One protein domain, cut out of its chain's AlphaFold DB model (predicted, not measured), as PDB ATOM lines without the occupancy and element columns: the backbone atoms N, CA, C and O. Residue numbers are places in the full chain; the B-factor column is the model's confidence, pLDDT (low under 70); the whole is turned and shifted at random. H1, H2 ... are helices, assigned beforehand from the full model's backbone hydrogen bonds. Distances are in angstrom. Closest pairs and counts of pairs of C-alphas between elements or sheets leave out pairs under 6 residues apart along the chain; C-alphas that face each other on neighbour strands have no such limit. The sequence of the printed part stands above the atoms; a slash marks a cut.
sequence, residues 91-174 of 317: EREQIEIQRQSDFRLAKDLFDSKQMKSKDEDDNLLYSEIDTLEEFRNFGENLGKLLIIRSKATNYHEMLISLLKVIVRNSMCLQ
ATOM      1  N   GLU A  91     -21.969 -17.056 -52.313       71.08
ATOM      2  CA  GLU A  91     -22.389 -16.757 -50.922       71.08
ATOM      3  C   GLU A  91     -23.655 -17.527 -50.496       71.08
ATOM      4  O   GLU A  91     -23.749 -18.040 -49.383       71.08
ATOM      5  N   ARG A  92     -24.611 -17.700 -51.420       72.58
ATOM      6  CA  ARG A  92     -25.832 -18.494 -51.195       72.58
ATOM      7  C   ARG A  92     -25.562 -19.976 -50.919       72.58
ATOM      8  O   ARG A  92     -26.271 -20.581 -50.124       72.58
ATOM      9  N   GLU A  93     -24.564 -20.563 -51.568       73.04
ATOM     10  CA  GLU A  93     -24.191 -21.965 -51.361       73.04
ATOM     11  C   GLU A  93     -23.427 -22.148 -50.057       73.04
ATOM     12  O   GLU A  93     -23.638 -23.143 -49.374       73.04
ATOM     13  N   GLN A  94     -22.605 -21.171 -49.665       73.20
ATOM     14  CA  GLN A  94     -21.955 -21.175 -48.353       73.20
ATOM     15  C   GLN A  94     -22.996 -21.144 -47.227       73.20
ATOM     16  O   GLN A  94     -22.895 -21.917 -46.276       73.20
ATOM     17  N   ILE A  95     -24.040 -20.321 -47.372       75.01
ATOM     18  CA  ILE A  95     -25.160 -20.263 -46.422       75.01
ATOM     19  C   ILE A  95     -25.923 -21.594 -46.378       75.01
ATOM     20  O   ILE A  95     -26.248 -22.066 -45.293       75.01
ATOM     21  N   GLU A  96     -26.195 -22.234 -47.518       74.24
ATOM     22  CA  GLU A  96     -26.910 -23.518 -47.531       74.24
ATOM     23  C   GLU A  96     -26.047 -24.670 -46.981       74.24
ATOM     24  O   GLU A  96     -26.554 -25.514 -46.244       74.24
ATOM     25  N   ILE A  97     -24.734 -24.677 -47.243       75.91
ATOM     26  CA  ILE A  97     -23.792 -25.620 -46.618       75.91
ATOM     27  C   ILE A  97     -23.763 -25.414 -45.107       75.91
ATOM     28  O   ILE A  97     -23.811 -26.401 -44.369       75.91
ATOM     29  N   GLN A  98     -23.724 -24.162 -44.643       75.11
ATOM     30  CA  GLN A  98     -23.809 -23.827 -43.223       75.11
ATOM     31  C   GLN A  98     -25.144 -24.295 -42.631       75.11
ATOM     32  O   GLN A  98     -25.154 -24.941 -41.591       75.11
ATOM     33  N   ARG A  99     -26.260 -24.097 -43.335       76.84
ATOM     34  CA  ARG A  99     -27.588 -24.541 -42.899       76.84
ATOM     35  C   ARG A  99     -27.702 -26.063 -42.790       76.84
ATOM     36  O   ARG A  99     -28.223 -26.561 -41.797       76.84
ATOM     37  N   GLN A 100     -27.216 -26.818 -43.777       74.72
ATOM     38  CA  GLN A 100     -27.182 -28.288 -43.715       74.72
ATOM     39  C   GLN A 100     -26.273 -28.775 -42.588       74.72
ATOM     40  O   GLN A 100     -26.568 -29.747 -41.892       74.72
ATOM     41  N   SER A 101     -25.174 -28.061 -42.387       74.89
ATOM     42  CA  SER A 101     -24.264 -28.247 -41.274       74.89
ATOM     43  C   SER A 101     -24.921 -28.047 -39.909       74.89
ATOM     44  O   SER A 101     -24.752 -28.888 -39.025       74.89
ATOM     45  N   ASP A 102     -25.663 -26.957 -39.748       74.91
ATOM     46  CA  ASP A 102     -26.368 -26.607 -38.518       74.91
ATOM     47  C   ASP A 102     -27.512 -27.587 -38.266       74.91
ATOM     48  O   ASP A 102     -27.724 -28.015 -37.135       74.91
ATOM     49  N   PHE A 103     -28.193 -28.040 -39.323       74.18
ATOM     50  CA  PHE A 103     -29.200 -29.094 -39.231       74.18
ATOM     51  C   PHE A 103     -28.601 -30.424 -38.753       74.18
ATOM     52  O   PHE A 103     -29.185 -31.101 -37.908       74.18
ATOM     53  N   ARG A 104     -27.413 -30.790 -39.250       75.11
ATOM     54  CA  ARG A 104     -26.685 -31.972 -38.773       75.11
ATOM     55  C   ARG A 104     -26.248 -31.817 -37.318       75.11
ATOM     56  O   ARG A 104     -26.416 -32.762 -36.562       75.11
ATOM     57  N   LEU A 105     -25.768 -30.639 -36.918       72.93
ATOM     58  CA  LEU A 105     -25.422 -30.356 -35.523       72.93
ATOM     59  C   LEU A 105     -26.649 -30.451 -34.613       72.93
ATOM     60  O   LEU A 105     -26.568 -31.070 -33.565       72.93
ATOM     61  N   ALA A 106     -27.784 -29.874 -35.007       70.76
ATOM     62  CA  ALA A 106     -29.027 -29.982 -34.249       70.76
ATOM     63  C   ALA A 106     -29.455 -31.446 -34.110       70.76
ATOM     64  O   ALA A 106     -29.862 -31.877 -33.036       70.76
ATOM     65  N   LYS A 107     -29.299 -32.241 -35.174       72.73
ATOM     66  CA  LYS A 107     -29.497 -33.682 -35.078       72.73
ATOM     67  C   LYS A 107     -28.512 -34.306 -34.087       72.73
ATOM     68  O   LYS A 107     -28.956 -35.010 -33.204       72.73
ATOM     69  N   ASP A 108     -27.221 -34.016 -34.163       68.96
ATOM     70  CA  ASP A 108     -26.238 -34.587 -33.233       68.96
ATOM     71  C   ASP A 108     -26.449 -34.124 -31.769       68.96
ATOM     72  O   ASP A 108     -26.163 -34.881 -30.849       68.96
ATOM     73  N   LEU A 109     -26.985 -32.916 -31.547       66.35
ATOM     74  CA  LEU A 109     -27.281 -32.337 -30.227       66.35
ATOM     75  C   LEU A 109     -28.516 -32.955 -29.563       66.35
ATOM     76  O   LEU A 109     -28.554 -33.086 -28.343       66.35
ATOM     77  N   PHE A 110     -29.543 -33.267 -30.356       63.14
ATOM     78  CA  PHE A 110     -30.863 -33.661 -29.854       63.14
ATOM     79  C   PHE A 110     -31.245 -35.109 -30.185       63.14
ATOM     80  O   PHE A 110     -32.231 -35.617 -29.653       63.14
ATOM     81  N   ASP A 111     -30.492 -35.796 -31.045       59.01
ATOM     82  CA  ASP A 111     -30.615 -37.238 -31.252       59.01
ATOM     83  C   ASP A 111     -29.890 -37.912 -30.081       59.01
ATOM     84  O   ASP A 111     -28.659 -37.937 -30.001       59.01
ATOM     85  N   SER A 112     -30.678 -38.462 -29.154       51.66
ATOM     86  CA  SER A 112     -30.253 -39.131 -27.913       51.66
ATOM     87  C   SER A 112     -29.249 -40.278 -28.109       51.66
ATOM     88  O   SER A 112     -28.773 -40.873 -27.151       51.66
ATOM     89  N   LYS A 113     -28.896 -40.591 -29.358       56.85
ATOM     90  CA  LYS A 113     -27.948 -41.629 -29.759       56.85
ATOM     91  C   LYS A 113     -26.481 -41.207 -29.712       56.85
ATOM     92  O   LYS A 113     -25.637 -42.096 -29.775       56.85
ATOM     93  N   GLN A 114     -26.175 -39.908 -29.677       51.92
ATOM     94  CA  GLN A 114     -24.796 -39.392 -29.761       51.92
ATOM     95  C   GLN A 114     -24.227 -38.934 -28.411       51.92
ATOM     96  O   GLN A 114     -23.015 -38.796 -28.290       51.92
ATOM     97  N   MET A 115     -25.052 -38.811 -27.366       51.95
ATOM     98  CA  MET A 115     -24.572 -38.709 -25.976       51.95
ATOM     99  C   MET A 115     -24.189 -40.066 -25.380       51.95
ATOM    100  O   MET A 115     -24.207 -40.257 -24.169       51.95
ATOM    101  N   LYS A 116     -23.798 -41.010 -26.239       47.98
ATOM    102  CA  LYS A 116     -23.106 -42.218 -25.816       47.98
ATOM    103  C   LYS A 116     -21.768 -41.795 -25.238       47.98
ATOM    104  O   LYS A 116     -20.810 -41.536 -25.972       47.98
ATOM    105  N   SER A 117     -21.717 -41.712 -23.915       46.20
ATOM    106  CA  SER A 117     -20.456 -41.873 -23.216       46.20
ATOM    107  C   SER A 117     -19.830 -43.194 -23.689       46.20
ATOM    108  O   SER A 117     -20.532 -44.125 -24.091       46.20
ATOM    109  N   LYS A 118     -18.500 -43.254 -23.710       51.26
ATOM    110  CA  LYS A 118     -17.751 -44.457 -24.097       51.26
ATOM    111  C   LYS A 118     -18.007 -45.652 -23.163       51.26
ATOM    112  O   LYS A 118     -17.564 -46.745 -23.498       51.26
ATOM    113  N   ASP A 119     -18.727 -45.444 -22.066       50.69
ATOM    114  CA  ASP A 119     -19.127 -46.466 -21.113       50.69
ATOM    115  C   ASP A 119     -20.571 -46.893 -21.427       50.69
ATOM    116  O   ASP A 119     -21.499 -46.083 -21.446       50.69
ATOM    117  N   GLU A 120     -20.725 -48.168 -21.784       47.86
ATOM    118  CA  GLU A 120     -21.827 -48.719 -22.585       47.86
ATOM    119  C   GLU A 120     -23.216 -48.791 -21.909       47.86
ATOM    120  O   GLU A 120     -24.149 -49.252 -22.565       47.86
ATOM    121  N   ASP A 121     -23.408 -48.307 -20.676       50.00
ATOM    122  CA  ASP A 121     -24.617 -48.640 -19.896       50.00
ATOM    123  C   ASP A 121     -25.589 -47.493 -19.562       50.00
ATOM    124  O   ASP A 121     -26.758 -47.778 -19.304       50.00
ATOM    125  N   ASP A 122     -25.219 -46.215 -19.682       49.91
ATOM    126  CA  ASP A 122     -26.112 -45.124 -19.256       49.91
ATOM    127  C   ASP A 122     -26.566 -44.238 -20.426       49.91
ATOM    128  O   ASP A 122     -26.054 -43.145 -20.675       49.91
ATOM    129  N   ASN A 123     -27.596 -44.700 -21.146       51.35
ATOM    130  CA  ASN A 123     -28.425 -43.835 -21.997       51.35
ATOM    131  C   ASN A 123     -29.307 -42.934 -21.111       51.35
ATOM    132  O   ASN A 123     -30.528 -43.077 -21.120       51.35
ATOM    133  N   LEU A 124     -28.711 -42.022 -20.342       53.95
ATOM    134  CA  LEU A 124     -29.478 -41.040 -19.578       53.95
ATOM    135  C   LEU A 124     -30.171 -40.087 -20.555       53.95
ATOM    136  O   LEU A 124     -29.527 -39.353 -21.315       53.95
ATOM    137  N   LEU A 125     -31.506 -40.107 -20.563       62.19
ATOM    138  CA  LEU A 125     -32.276 -39.074 -21.245       62.19
ATOM    139  C   LEU A 125     -31.939 -37.722 -20.596       62.19
ATOM    140  O   LEU A 125     -31.730 -37.649 -19.391       62.19
ATOM    141  N   TYR A 126     -31.963 -36.617 -21.349       62.91
ATOM    142  CA  TYR A 126     -31.721 -35.279 -20.772       62.91
ATOM    143  C   TYR A 126     -32.612 -34.974 -19.549       62.91
ATOM    144  O   TYR A 126     -32.222 -34.233 -18.656       62.91
ATOM    145  N   SER A 127     -33.814 -35.556 -19.509       66.57
ATOM    146  CA  SER A 127     -34.763 -35.434 -18.398       66.57
ATOM    147  C   SER A 127     -34.422 -36.258 -17.152       66.57
ATOM    148  O   SER A 127     -35.151 -36.152 -16.175       66.57
ATOM    149  N   GLU A 128     -33.395 -37.101 -17.206       67.72
ATOM    150  CA  GLU A 128     -32.982 -38.025 -16.140       67.72
ATOM    151  C   GLU A 128     -31.658 -37.588 -15.486       67.72
ATOM    152  O   GLU A 128     -31.157 -38.271 -14.600       67.72
ATOM    153  N   ILE A 129     -31.089 -36.457 -15.926       73.73
ATOM    154  CA  ILE A 129     -29.886 -35.858 -15.344       73.73
ATOM    155  C   ILE A 129     -30.270 -35.208 -14.016       73.73
ATOM    156  O   ILE A 129     -30.865 -34.128 -13.994       73.73
ATOM    157  N   ASP A 130     -29.863 -35.839 -12.921       74.86
ATOM    158  CA  ASP A 130     -30.230 -35.428 -11.568       74.86
ATOM    159  C   ASP A 130     -28.996 -35.164 -10.689       74.86
ATOM    160  O   ASP A 130     -29.082 -34.412  -9.709       74.86
ATOM    161  N   THR A 131     -27.828 -35.728 -11.024       79.38
ATOM    162  CA  THR A 131     -26.605 -35.558 -10.223       79.38
ATOM    163  C   THR A 131     -25.674 -34.469 -10.765       79.38
ATOM    164  O   THR A 131     -25.599 -34.200 -11.963       79.38
ATOM    165  N   LEU A 132     -24.915 -33.814  -9.871       77.78
ATOM    166  CA  LEU A 132     -23.948 -32.768 -10.251       77.78
ATOM    167  C   LEU A 132     -22.924 -33.273 -11.280       77.78
ATOM    168  O   LEU A 132     -22.531 -32.521 -12.172       77.78
ATOM    169  N   GLU A 133     -22.488 -34.522 -11.132       80.89
ATOM    170  CA  GLU A 133     -21.507 -35.150 -12.014       80.89
ATOM    171  C   GLU A 133     -22.095 -35.402 -13.407       80.89
ATOM    172  O   GLU A 133     -21.470 -35.063 -14.410       80.89
ATOM    173  N   GLU A 134     -23.341 -35.877 -13.486       78.35
ATOM    174  CA  GLU A 134     -24.062 -36.010 -14.757       78.35
ATOM    175  C   GLU A 134     -24.231 -34.654 -15.450       78.35
ATOM    176  O   GLU A 134     -23.967 -34.541 -16.647       78.35
ATOM    177  N   PHE A 135     -24.594 -33.597 -14.710       76.95
ATOM    178  CA  PHE A 135     -24.701 -32.242 -15.264       76.95
ATOM    179  C   PHE A 135     -23.368 -31.731 -15.825       76.95
ATOM    180  O   PHE A 135     -23.350 -31.080 -16.874       76.95
ATOM    181  N   ARG A 136     -22.247 -32.019 -15.150       83.90
ATOM    182  CA  ARG A 136     -20.903 -31.655 -15.624       83.90
ATOM    183  C   ARG A 136     -20.537 -32.415 -16.891       83.90
ATOM    184  O   ARG A 136     -20.207 -31.779 -17.890       83.90
ATOM    185  N   ASN A 137     -20.685 -33.735 -16.881       79.19
ATOM    186  CA  ASN A 137     -20.392 -34.589 -18.031       79.19
ATOM    187  C   ASN A 137     -21.253 -34.225 -19.246       79.19
ATOM    188  O   ASN A 137     -20.752 -34.126 -20.368       79.19
ATOM    189  N   PHE A 138     -22.538 -33.942 -19.027       79.58
ATOM    190  CA  PHE A 138     -23.433 -33.435 -20.062       79.58
ATOM    191  C   PHE A 138     -22.942 -32.098 -20.631       79.58
ATOM    192  O   PHE A 138     -22.848 -31.943 -21.850       79.58
ATOM    193  N   GLY A 139     -22.593 -31.141 -19.763       82.83
ATOM    194  CA  GLY A 139     -22.072 -29.834 -20.163       82.83
ATOM    195  C   GLY A 139     -20.769 -29.927 -20.962       82.83
ATOM    196  O   GLY A 139     -20.619 -29.245 -21.977       82.83
ATOM    197  N   GLU A 140     -19.852 -30.809 -20.565       81.30
ATOM    198  CA  GLU A 140     -18.609 -31.066 -21.297       81.30
ATOM    199  C   GLU A 140     -18.857 -31.699 -22.667       81.30
ATOM    200  O   GLU A 140     -18.270 -31.271 -23.662       81.30
ATOM    201  N   ASN A 141     -19.745 -32.691 -22.748       79.99
ATOM    202  CA  ASN A 141     -20.104 -33.332 -24.012       79.99
ATOM    203  C   ASN A 141     -20.790 -32.345 -24.966       79.99
ATOM    204  O   ASN A 141     -20.458 -32.297 -26.153       79.99
ATOM    205  N   LEU A 142     -21.675 -31.496 -24.440       83.43
ATOM    206  CA  LEU A 142     -22.277 -30.395 -25.188       83.43
ATOM    207  C   LEU A 142     -21.203 -29.421 -25.702       83.43
ATOM    208  O   LEU A 142     -21.218 -29.047 -26.874       83.43
ATOM    209  N   GLY A 143     -20.228 -29.061 -24.863       83.26
ATOM    210  CA  GLY A 143     -19.088 -28.223 -25.246       83.26
ATOM    211  C   GLY A 143     -18.237 -28.834 -26.364       83.26
ATOM    212  O   GLY A 143     -17.941 -28.156 -27.353       83.26
ATOM    213  N   LYS A 144     -17.907 -30.130 -26.264       82.85
ATOM    214  CA  LYS A 144     -17.177 -30.897 -27.297       82.85
ATOM    215  C   LYS A 144     -17.932 -30.952 -28.623       82.85
ATOM    216  O   LYS A 144     -17.308 -30.966 -29.680       82.85
ATOM    217  N   LEU A 145     -19.261 -30.957 -28.591       78.29
ATOM    218  CA  LEU A 145     -20.063 -30.933 -29.809       78.29
ATOM    219  C   LEU A 145     -20.119 -29.524 -30.424       78.29
ATOM    220  O   LEU A 145     -19.982 -29.367 -31.639       78.29
ATOM    221  N   LEU A 146     -20.245 -28.485 -29.594       85.12
ATOM    222  CA  LEU A 146     -20.268 -27.091 -30.045       85.12
ATOM    223  C   LEU A 146     -18.920 -26.641 -30.632       85.12
ATOM    224  O   LEU A 146     -18.909 -25.925 -31.633       85.12
ATOM    225  N   ILE A 147     -17.782 -27.062 -30.070       86.09
ATOM    226  CA  ILE A 147     -16.451 -26.625 -30.537       86.09
ATOM    227  C   ILE A 147     -16.115 -27.097 -31.961       86.09
ATOM    228  O   ILE A 147     -15.326 -26.446 -32.648       86.09
ATOM    229  N   ILE A 148     -16.772 -28.150 -32.470       84.39
ATOM    230  CA  ILE A 148     -16.650 -28.594 -33.875       84.39
ATOM    231  C   ILE A 148     -16.992 -27.448 -34.844       84.39
ATOM    232  O   ILE A 148     -16.476 -27.383 -35.961       84.39
ATOM    233  N   ARG A 149     -17.830 -26.501 -34.404       79.37
ATOM    234  CA  ARG A 149     -18.246 -25.315 -35.161       79.37
ATOM    235  C   ARG A 149     -17.473 -24.046 -34.855       79.37
ATOM    236  O   ARG A 149     -17.804 -23.019 -35.434       79.37
ATOM    237  N   SER A 150     -16.420 -24.115 -34.048       85.12
ATOM    238  CA  SER A 150     -15.601 -22.950 -33.677       85.12
ATOM    239  C   SER A 150     -15.083 -22.131 -34.866       85.12
ATOM    240  O   SER A 150     -14.852 -20.936 -34.730       85.12
ATOM    241  N   LYS A 151     -14.938 -22.752 -36.045       84.75
ATOM    242  CA  LYS A 151     -14.482 -22.100 -37.285       84.75
ATOM    243  C   LYS A 151     -15.591 -21.425 -38.107       84.75
ATOM    244  O   LYS A 151     -15.278 -20.805 -39.119       84.75
ATOM    245  N   ALA A 152     -16.868 -21.576 -37.749       82.20
ATOM    246  CA  ALA A 152     -17.967 -20.960 -38.491       82.20
ATOM    247  C   ALA A 152     -18.042 -19.451 -38.200       82.20
ATOM    248  O   ALA A 152     -17.949 -19.040 -37.047       82.20
ATOM    249  N   THR A 153     -18.277 -18.626 -39.225       85.40
ATOM    250  CA  THR A 153     -18.289 -17.152 -39.110       85.40
ATOM    251  C   THR A 153     -19.246 -16.640 -38.029       85.40
ATOM    252  O   THR A 153     -18.912 -15.727 -37.284       85.40
ATOM    253  N   ASN A 154     -20.412 -17.277 -37.892       85.62
ATOM    254  CA  ASN A 154     -21.461 -16.878 -36.947       85.62
ATOM    255  C   ASN A 154     -21.413 -17.661 -35.623       85.62
ATOM    256  O   ASN A 154     -22.368 -17.628 -34.847       85.62
ATOM    257  N   TYR A 155     -20.330 -18.398 -35.360       83.85
ATOM    258  CA  TYR A 155     -20.205 -19.214 -34.153       83.85
ATOM    259  C   TYR A 155     -20.293 -18.370 -32.878       83.85
ATOM    260  O   TYR A 155     -20.993 -18.746 -31.938       83.85
ATOM    261  N   HIS A 156     -19.645 -17.200 -32.860       83.77
ATOM    262  CA  HIS A 156     -19.677 -16.326 -31.687       83.77
ATOM    263  C   HIS A 156     -21.093 -15.789 -31.412       83.77
ATOM    264  O   HIS A 156     -21.525 -15.788 -30.264       83.77
ATOM    265  N   GLU A 157     -21.854 -15.418 -32.447       86.56
ATOM    266  CA  GLU A 157     -23.247 -14.965 -32.309       86.56
ATOM    267  C   GLU A 157     -24.168 -16.075 -31.795       86.56
ATOM    268  O   GLU A 157     -25.037 -15.840 -30.947       86.56
ATOM    269  N   MET A 158     -23.954 -17.313 -32.257       85.26
ATOM    270  CA  MET A 158     -24.653 -18.487 -31.737       85.26
ATOM    271  C   MET A 158     -24.362 -18.680 -30.242       85.26
ATOM    272  O   MET A 158     -25.298 -18.886 -29.470       85.26
ATOM    273  N   LEU A 159     -23.097 -18.575 -29.817       86.21
ATOM    274  CA  LEU A 159     -22.716 -18.690 -28.405       86.21
ATOM    275  C   LEU A 159     -23.307 -17.565 -27.547       86.21
ATOM    276  O   LEU A 159     -23.847 -17.840 -26.475       86.21
ATOM    277  N   ILE A 160     -23.263 -16.316 -28.023       85.61
ATOM    278  CA  ILE A 160     -23.870 -15.163 -27.342       85.61
ATOM    279  C   ILE A 160     -25.375 -15.390 -27.175       85.61
ATOM    280  O   ILE A 160     -25.922 -15.196 -26.088       85.61
ATOM    281  N   SER A 161     -26.052 -15.829 -28.235       85.41
ATOM    282  CA  SER A 161     -27.491 -16.101 -28.213       85.41
ATOM    283  C   SER A 161     -27.842 -17.252 -27.268       85.41
ATOM    284  O   SER A 161     -28.790 -17.136 -26.489       85.41
ATOM    285  N   LEU A 162     -27.056 -18.332 -27.277       82.88
ATOM    286  CA  LEU A 162     -27.218 -19.465 -26.366       82.88
ATOM    287  C   LEU A 162     -27.069 -19.021 -24.906       82.88
ATOM    288  O   LEU A 162     -27.944 -19.299 -24.085       82.88
ATOM    289  N   LEU A 163     -26.014 -18.267 -24.594       84.65
ATOM    290  CA  LEU A 163     -25.773 -17.747 -23.251       84.65
ATOM    291  C   LEU A 163     -26.907 -16.818 -22.794       84.65
ATOM    292  O   LEU A 163     -27.396 -16.956 -21.674       84.65
ATOM    293  N   LYS A 164     -27.395 -15.931 -23.674       81.57
ATOM    294  CA  LYS A 164     -28.558 -15.070 -23.401       81.57
ATOM    295  C   LYS A 164     -29.794 -15.890 -23.031       81.57
ATOM    296  O   LYS A 164     -30.475 -15.555 -22.063       81.57
ATOM    297  N   VAL A 165     -30.087 -16.962 -23.770       76.62
ATOM    298  CA  VAL A 165     -31.233 -17.846 -23.495       76.62
ATOM    299  C   VAL A 165     -31.063 -18.575 -22.161       76.62
ATOM    300  O   VAL A 165     -32.009 -18.615 -21.373       76.62
ATOM    301  N   ILE A 166     -29.866 -19.097 -21.871       78.47
ATOM    302  CA  ILE A 166     -29.558 -19.789 -20.610       78.47
ATOM    303  C   ILE A 166     -29.731 -18.843 -19.415       78.47
ATOM    304  O   ILE A 166     -30.449 -19.165 -18.466       78.47
ATOM    305  N   VAL A 167     -29.129 -17.653 -19.468       73.64
ATOM    306  CA  VAL A 167     -29.205 -16.659 -18.383       73.64
ATOM    307  C   VAL A 167     -30.642 -16.166 -18.193       73.64
ATOM    308  O   VAL A 167     -31.139 -16.091 -17.071       73.64
ATOM    309  N   ARG A 168     -31.362 -15.899 -19.286       70.30
ATOM    310  CA  ARG A 168     -32.744 -15.413 -19.224       70.30
ATOM    311  C   ARG A 168     -33.716 -16.453 -18.664       70.30
ATOM    312  O   ARG A 168     -34.589 -16.103 -17.873       70.30
ATOM    313  N   ASN A 169     -33.591 -17.715 -19.072       65.96
ATOM    314  CA  ASN A 169     -34.497 -18.770 -18.620       65.96
ATOM    315  C   ASN A 169     -34.160 -19.259 -17.208       65.96
ATOM    316  O   ASN A 169     -35.086 -19.529 -16.447       65.96
ATOM    317  N   SER A 170     -32.882 -19.291 -16.819       62.75
ATOM    318  CA  SER A 170     -32.497 -19.583 -15.428       62.75
ATOM    319  C   SER A 170     -33.027 -18.532 -14.445       62.75
ATOM    320  O   SER A 170     -33.470 -18.897 -13.361       62.75
ATOM    321  N   MET A 171     -33.110 -17.260 -14.854       53.63
ATOM    322  CA  MET A 171     -33.786 -16.208 -14.078       53.63
ATOM    323  C   MET A 171     -35.316 -16.350 -14.018       53.63
ATOM    324  O   MET A 171     -35.937 -15.856 -13.081       53.63
ATOM    325  N   CYS A 172     -35.949 -16.989 -15.006       53.77
ATOM    326  CA  CYS A 172     -37.412 -17.069 -15.101       53.77
ATOM    327  C   CYS A 172     -37.991 -18.351 -14.467       53.77
ATOM    328  O   CYS A 172     -39.145 -18.364 -14.040       53.77
ATOM    329  N   LEU A 173     -37.200 -19.427 -14.376       52.46
ATOM    330  CA  LEU A 173     -37.648 -20.743 -13.892       52.46
ATOM    331  C   LEU A 173     -37.606 -20.923 -12.368       52.46
ATOM    332  O   LEU A 173     -38.170 -21.892 -11.863       52.46
ATOM    333  N   GLN A 174     -37.036 -19.983 -11.612       48.14
ATOM    334  CA  GLN A 174     -37.146 -19.970 -10.151       48.14
ATOM    335  C   GLN A 174     -38.125 -18.894  -9.686       48.14
ATOM    336  O   GLN A 174     -37.789 -17.726  -9.504       48.14
TER     337      GLN A 174
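What this domain is: This is residues 91 to 174 of the 317 residues of the protein "Eukaryotic translation initiation factor 3 30 kDa subunit" of Dracunculus medinensis (UniProt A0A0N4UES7). Three helices form an open, loose arrangement: H1 and H2 make a strongly staggered helical hairpin that overlaps over a short part, and H3 splays away from H2 as the second arm of an open V. The free ends are residues 91 to 97 of H1 and residues 160 to 174, mostly H3, which stick out, while a long loop, residues 111 to 131, joins H1 to H2. The printed part has 84 residues with three named helices in the order H1, H2, H3 and no named strand; the class is all helix. The whole is loose, with a radius of gyration of the C-alphas of 15.0 A, and flat, spanning 45 by 35 by 17 A.

Where its parts are: H1 is residues 91 to 110, 28.3 A from first to last C-alpha, beginning at C-alpha 91 at (-22.389, -16.757, -50.922). H2 is residues 132 to 147, 22.5 A long, beginning at C-alpha 132 at (-23.948, -32.768, -10.251). H3 is residues 155 to 172, 25.8 A long, ending at C-alpha 172 at (-37.412, -17.069, -15.101).

How they stand to each other: H1 and H2 touch, and they are a helical hairpin. The closest C-alphas are those of Leu 109 and Leu 142, 7.4 A apart. H1 touches H2 with residues 105 to 109 alone, and H2 touches H1 with residues 142 to 145 alone. Their lines stand at a shallow tilt of 18 degrees, opposite ways. H3 is apart from H1 and from H2. In H1, H2 and H3 every O i to N i+4 pair is within hydrogen-bond range.

The domain as a whole: The C-alphas of Glu 91 and Thr 131, the two farthest apart, are 45.0 A apart. The printed part has no cut. The link from H1 to H2 is long, 21 residues, and that from H2 to H3 is short, 7 residues. Mean pLDDT of the printed part is 71.8; residues 108 to 128 and 169 to 174 are under 70.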